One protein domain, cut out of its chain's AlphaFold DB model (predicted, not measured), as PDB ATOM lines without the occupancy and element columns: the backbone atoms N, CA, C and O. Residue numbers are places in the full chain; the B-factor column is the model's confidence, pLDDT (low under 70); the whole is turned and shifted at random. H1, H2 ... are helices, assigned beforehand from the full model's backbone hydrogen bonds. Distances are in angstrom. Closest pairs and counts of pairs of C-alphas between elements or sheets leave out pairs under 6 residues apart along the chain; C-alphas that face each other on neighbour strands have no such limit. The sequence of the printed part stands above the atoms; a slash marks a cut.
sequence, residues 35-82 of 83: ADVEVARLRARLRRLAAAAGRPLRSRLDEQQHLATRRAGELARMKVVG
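AT A GLANCE: This is residues 35 to 82 of the 83 residues of an uncharacterized protein of Frankia sp. BMG5.11 (UniProt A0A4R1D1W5). Two straight helices make an open T: H1 is the crossbar, the short link after its last residue, Ala 52, folds back to about the level of H1's middle, and from there H2, the longer helix, runs away from H1 as the stem, apart from it and with no core between them. The printed part has 48 residues with two named helices, H1 then H2, and no named strand; its class is all helix. It is extended, with a radius of gyration of the C-alphas of 15.4 A, and only just elongated, with spans of 42 by 28 by 17 A.

IN THESE COORDINATES: H1, residues 35 to 52, begins at C-alpha 35 (136.123, 303.291, 176.568) and is 25.7 A long from first to last C-alpha. H2, residues 60 to 80, is 30.7 A long and ends at C-alpha 80 (138.760, 266.631, 187.500).

HOW THE PARTS SIT: H1 and H2 are apart, with no C-alpha of the one within 8 A of the other. In both helices every O i to N i+4 pair is within hydrogen-bond range. Residues 35 to 45 of H1 stand free, and so do residues 67 to 82, of which 67 to 80 belong to H2.

THE WHOLE: The two C-alphas farthest apart, those of Ala 52 and Gly 82, are 43.8 A apart. The printed part has no cut, and the link from H1 to H2 is short, with 7 residues. Residues 79 to 82 have pLDDT under 70.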
ATOM      1  N   ALA A  35     136.282 304.741 176.544       79.75
ATOM      2  CA  ALA A  35     136.123 303.291 176.568       79.75
ATOM      3  C   ALA A  35     134.961 302.816 175.677       79.75
ATOM      4  O   ALA A  35     135.132 301.880 174.899       79.75
ATOM      5  N   ASP A  36     133.808 303.492 175.708       79.81
ATOM      6  CA  ASP A  36     132.663 303.150 174.849       79.81
ATOM      7  C   ASP A  36     133.000 303.311 173.359       79.81
ATOM      8  O   ASP A  36     132.640 302.468 172.532       79.81
ATOM      9  N   VAL A  37     133.741 304.370 173.010       84.50
ATOM     10  CA  VAL A  37     134.205 304.614 171.635       84.50
ATOM     11  C   VAL A  37     135.194 303.534 171.188       84.50
ATOM     12  O   VAL A  37     135.092 303.029 170.067       84.50
ATOM     13  N   GLU A  38     136.139 303.151 172.047       85.38
ATOM     14  CA  GLU A  38     137.109 302.091 171.761       85.38
ATOM     15  C   GLU A  38     136.422 300.727 171.591       85.38
ATOM     16  O   GLU A  38     136.698 300.018 170.618       85.38
ATOM     17  N   VAL A  39     135.441 300.401 172.440       81.81
ATOM     18  CA  VAL A  39     134.609 299.195 172.311       81.81
ATOM     19  C   VAL A  39     133.817 299.205 171.001       81.81
ATOM     20  O   VAL A  39     133.763 298.188 170.301       81.81
ATOM     21  N   ALA A  40     133.227 300.341 170.620       81.50
ATOM     22  CA  ALA A  40     132.495 300.468 169.362       81.50
ATOM     23  C   ALA A  40     133.414 300.283 168.140       81.50
ATOM     24  O   ALA A  40     133.074 299.531 167.218       81.50
ATOM     25  N   ARG A  41     134.609 300.894 168.150       86.94
ATOM     26  CA  ARG A  41     135.625 300.710 167.096       86.94
ATOM     27  C   ARG A  41     136.082 299.259 167.000       86.94
ATOM     28  O   ARG A  41     136.181 298.729 165.891       86.94
ATOM     29  N   LEU A  42     136.323 298.607 168.137       85.81
ATOM     30  CA  LEU A  42     136.706 297.200 168.189       85.81
ATOM     31  C   LEU A  42     135.615 296.313 167.581       85.81
ATOM     32  O   LEU A  42     135.910 295.510 166.695       85.81
ATOM     33  N   ARG A  43     134.345 296.511 167.962       84.44
ATOM     34  CA  ARG A  43     133.214 295.782 167.360       84.44
ATOM     35  C   ARG A  43     133.148 295.985 165.849       84.44
ATOM     36  O   ARG A  43     132.992 295.014 165.113       84.44
ATOM     37  N   ALA A  44     133.302 297.218 165.365       86.06
ATOM     38  CA  ALA A  44     133.289 297.508 163.931       86.06
ATOM     39  C   ALA A  44     134.453 296.836 163.181       86.06
ATOM     40  O   ALA A  44     134.280 296.353 162.062       86.06
ATOM     41  N   ARG A  45     135.646 296.774 163.787       87.88
ATOM     42  CA  ARG A  45     136.796 296.048 163.227       87.88
ATOM     43  C   ARG A  45     136.529 294.545 163.156       87.88
ATOM     44  O   ARG A  45     136.737 293.953 162.103       87.88
ATOM     45  N   LEU A  46     136.029 293.946 164.237       85.06
ATOM     46  CA  LEU A  46     135.712 292.515 164.281       85.06
ATOM     47  C   LEU A  46     134.644 292.136 163.252       85.06
ATOM     48  O   LEU A  46     134.774 291.109 162.593       85.06
ATOM     49  N   ARG A  47     133.640 292.996 163.041       83.50
ATOM     50  CA  ARG A  47     132.632 292.778 161.996       83.50
ATOM     51  C   ARG A  47     133.221 292.763 160.591       83.50
ATOM     52  O   ARG A  47     132.875 291.889 159.807       83.50
ATOM     53  N   ARG A  48     134.135 293.692 160.291       84.94
ATOM     54  CA  ARG A  48     134.837 293.725 158.998       84.94
ATOM     55  C   ARG A  48     135.674 292.469 158.771       84.94
ATOM     56  O   ARG A  48     135.634 291.913 157.682       84.94
ATOM     57  N   LEU A  49     136.382 292.001 159.798       88.88
ATOM     58  CA  LEU A  49     137.167 290.767 159.714       88.88
ATOM     59  C   LEU A  49     136.282 289.531 159.514       88.88
ATOM     60  O   LEU A  49     136.604 288.685 158.689       88.88
ATOM     61  N   ALA A  50     135.158 289.438 160.228       82.62
ATOM     62  CA  ALA A  50     134.207 288.342 160.055       82.62
ATOM     63  C   ALA A  50     133.623 288.318 158.635       82.62
ATOM     64  O   ALA A  50     133.618 287.267 158.001       82.62
ATOM     65  N   ALA A  51     133.224 289.484 158.114       83.75
ATOM     66  CA  ALA A  51     132.732 289.621 156.746       83.75
ATOM     67  C   ALA A  51     133.794 289.224 155.706       83.75
ATOM     68  O   ALA A  51     133.494 288.459 154.797       83.75
ATOM     69  N   ALA A  52     135.043 289.675 155.871       84.56
ATOM     70  CA  ALA A  52     136.152 289.305 154.986       84.56
ATOM     71  C   ALA A  52     136.457 287.797 155.008       84.56
ATOM     72  O   ALA A  52     136.847 287.228 153.994       84.56
ATOM     73  N   ALA A  53     136.254 287.142 156.152       86.19
ATOM     74  CA  ALA A  53     136.422 285.701 156.305       86.19
ATOM     75  C   ALA A  53     135.182 284.884 155.888       86.19
ATOM     76  O   ALA A  53     135.180 283.668 156.080       86.19
ATOM     77  N   GLY A  54     134.109 285.523 155.400       84.62
ATOM     78  CA  GLY A  54     132.842 284.857 155.075       84.62
ATOM     79  C   GLY A  54     132.146 284.222 156.285       84.62
ATOM     80  O   GLY A  54     131.334 283.313 156.130       84.62
ATOM     81  N   ARG A  55     132.479 284.657 157.506       78.69
ATOM     82  CA  ARG A  55     131.940 284.083 158.743       78.69
ATOM     83  C   ARG A  55     130.716 284.873 159.209       78.69
ATOM     84  O   ARG A  55     130.800 286.100 159.317       78.69
ATOM     85  N   PRO A  56     129.603 284.199 159.549       76.88
ATOM     86  CA  PRO A  56     128.434 284.876 160.090       76.88
ATOM     87  C   PRO A  56     128.767 285.524 161.438       76.88
ATOM     88  O   PRO A  56     129.507 284.971 162.259       76.88
ATOM     89  N   LEU A  57     128.214 286.715 161.669       75.88
ATOM     90  CA  LEU A  57     128.274 287.351 162.980       75.88
ATOM     91  C   LEU A  57     127.413 286.549 163.949       75.88
ATOM     92  O   LEU A  57     126.234 286.324 163.684       75.88
ATOM     93  N   ARG A  58     128.003 286.147 165.076       77.56
ATOM     94  CA  ARG A  58     127.266 285.503 166.161       77.56
ATOM     95  C   ARG A  58     126.182 286.446 166.670       77.56
ATOM     96  O   ARG A  58     126.430 287.637 166.881       77.56
ATOM     97  N   SER A  59     124.980 285.916 166.846       81.75
ATOM     98  CA  SER A  59     123.903 286.634 167.511       81.75
ATOM     99  C   SER A  59     124.222 286.793 169.003       81.75
ATOM    100  O   SER A  59     125.079 286.100 169.557       81.75
ATOM    101  N   ARG A  60     123.500 287.684 169.693       78.75
ATOM    102  CA  ARG A  60     123.604 287.784 171.161       78.75
ATOM    103  C   ARG A  60     123.286 286.456 171.855       78.75
ATOM    104  O   ARG A  60     123.867 286.172 172.897       78.75
ATOM    105  N   LEU A  61     122.372 285.668 171.289       82.69
ATOM    106  CA  LEU A  61     122.021 284.353 171.815       82.69
ATOM    107  C   LEU A  61     123.209 283.391 171.698       82.69
ATOM    108  O   LEU A  61     123.571 282.750 172.681       82.69
ATOM    109  N   ASP A  62     123.872 283.365 170.541       82.38
ATOM    110  CA  ASP A  62     125.058 282.528 170.319       82.38
ATOM    111  C   ASP A  62     126.212 282.927 171.246       82.38
ATOM    112  O   ASP A  62     126.950 282.076 171.741       82.38
ATOM    113  N   GLU A  63     126.379 284.227 171.513       82.56
ATOM    114  CA  GLU A  63     127.361 284.721 172.485       82.56
ATOM    115  C   GLU A  63     127.056 284.214 173.902       82.56
ATOM    116  O   GLU A  63     127.957 283.723 174.585       82.56
ATOM    117  N   GLN A  64     125.794 284.283 174.337       85.12
ATOM    118  CA  GLN A  64     125.375 283.785 175.652       85.12
ATOM    119  C   GLN A  64     125.566 282.273 175.780       85.12
ATOM    120  O   GLN A  64     126.127 281.810 176.775       85.12
ATOM    121  N   GLN A  65     125.157 281.508 174.765       88.12
ATOM    122  CA  GLN A  65     125.350 280.058 174.728       88.12
ATOM    123  C   GLN A  65     126.835 279.703 174.771       88.12
ATOM    124  O   GLN A  65     127.249 278.874 175.578       88.12
ATOM    125  N   HIS A  66     127.666 280.390 173.983       88.06
ATOM    126  CA  HIS A  66     129.106 280.161 173.979       88.06
ATOM    127  C   HIS A  66     129.746 280.423 175.350       88.06
ATOM    128  O   HIS A  66     130.570 279.630 175.807       88.06
ATOM    129  N   LEU A  67     129.349 281.502 176.033       88.69
ATOM    130  CA  LEU A  67     129.809 281.797 177.393       88.69
ATOM    131  C   LEU A  67     129.370 280.721 178.392       88.69
ATOM    132  O   LEU A  67     130.170 280.321 179.239       88.69
ATOM    133  N   ALA A  68     128.132 280.233 178.284       87.50
ATOM    134  CA  ALA A  68     127.621 279.160 179.130       87.50
ATOM    135  C   ALA A  68     128.411 277.857 178.928       87.50
ATOM    136  O   ALA A  68     128.884 277.276 179.904       87.50
ATOM    137  N   THR A  69     128.651 277.449 177.677       90.19
ATOM    138  CA  THR A  69     129.479 276.277 177.352       90.19
ATOM    139  C   THR A  69     130.905 276.432 177.874       90.19
ATOM    140  O   THR A  69     131.462 275.495 178.444       90.19
ATOM    141  N   ARG A  70     131.500 277.625 177.733       91.75
ATOM    142  CA  ARG A  70     132.855 277.894 178.229       91.75
ATOM    143  C   ARG A  70     132.936 277.745 179.749       91.75
ATOM    144  O   ARG A  70     133.828 277.058 180.235       91.75
ATOM    145  N   ARG A  71     131.981 278.332 180.482       88.25
ATOM    146  CA  ARG A  71     131.883 278.202 181.947       88.25
ATOM    147  C   ARG A  71     131.673 276.751 182.375       88.25
ATOM    148  O   ARG A  71     132.329 276.297 183.303       88.25
ATOM    149  N   ALA A  72     130.807 276.009 181.683       89.38
ATOM    150  CA  ALA A  72     130.584 274.593 181.967       89.38
ATOM    151  C   ALA A  72     131.868 273.762 181.784       89.38
ATOM    152  O   ALA A  72     132.203 272.955 182.646       89.38
ATOM    153  N   GLY A  73     132.630 274.008 180.713       91.12
ATOM    154  CA  GLY A  73     133.920 273.351 180.485       91.12
ATOM    155  C   GLY A  73     135.007 273.750 181.493       91.12
ATOM    156  O   GLY A  73     135.834 272.926 181.869       91.12
ATOM    157  N   GLU A  74     135.023 275.003 181.956       89.81
ATOM    158  CA  GLU A  74     135.894 275.450 183.057       89.81
ATOM    159  C   GLU A  74     135.572 274.712 184.364       89.81
ATOM    160  O   GLU A  74     136.478 274.158 184.982       89.81
ATOM    161  N   LEU A  75     134.292 274.620 184.733       87.19
ATOM    162  CA  LEU A  75     133.848 273.884 185.921       87.19
ATOM    163  C   LEU A  75     134.147 272.384 185.827       87.19
ATOM    164  O   LEU A  75     134.582 271.787 186.807       87.19
ATOM    165  N   ALA A  76     133.946 271.775 184.655       83.38
ATOM    166  CA  ALA A  76     134.273 270.368 184.433       83.38
ATOM    167  C   ALA A  76     135.771 270.099 184.635       83.38
ATOM    168  O   ALA A  76     136.134 269.141 185.309       83.38
ATOM    169  N   ARG A  77     136.644 270.982 184.132       82.38
ATOM    170  CA  ARG A  77     138.095 270.883 184.358       82.38
ATOM    171  C   ARG A  77     138.477 271.048 185.826       82.38
ATOM    172  O   ARG A  77     139.354 270.335 186.287       82.38
ATOM    173  N   MET A  78     137.819 271.945 186.558       76.25
ATOM    174  CA  MET A  78     138.073 272.115 187.994       76.25
ATOM    175  C   MET A  78     137.676 270.881 188.811       76.25
ATOM    176  O   MET A  78     138.388 270.536 189.746       76.25
ATOM    177  N   LYS A  79     136.580 270.198 188.452       69.81
ATOM    178  CA  LYS A  79     136.156 268.964 189.134       69.81
ATOM    179  C   LYS A  79     137.163 267.822 188.976       69.81
ATOM    180  O   LYS A  79     137.401 267.112 189.936       69.81
ATOM    181  N   VAL A  80     137.779 267.694 187.802       62.00
ATOM    182  CA  VAL A  80     138.760 266.631 187.500       62.00
ATOM    183  C   VAL A  80     140.094 266.815 188.242       62.00
ATOM    184  O   VAL A  80     140.826 265.855 188.417       62.00
ATOM    185  N   VAL A  81     140.433 268.027 188.691       61.16
ATOM    186  CA  VAL A  81     141.686 268.299 189.432       61.16
ATOM    187  C   VAL A  81     141.537 268.047 190.944       61.16
ATOM    188  O   VAL A  81     142.522 268.090 191.674       61.16
ATOM    189  N   GLY A  82     140.313 267.812 191.429       56.59
ATOM    190  CA  GLY A  82     140.015 267.577 192.847       56.59
ATOM    191  C   GLY A  82     139.842 266.108 193.252       56.59
ATOM    192  O   GLY A  82     139.494 265.869 194.406       56.59
TER     193      GLY A  82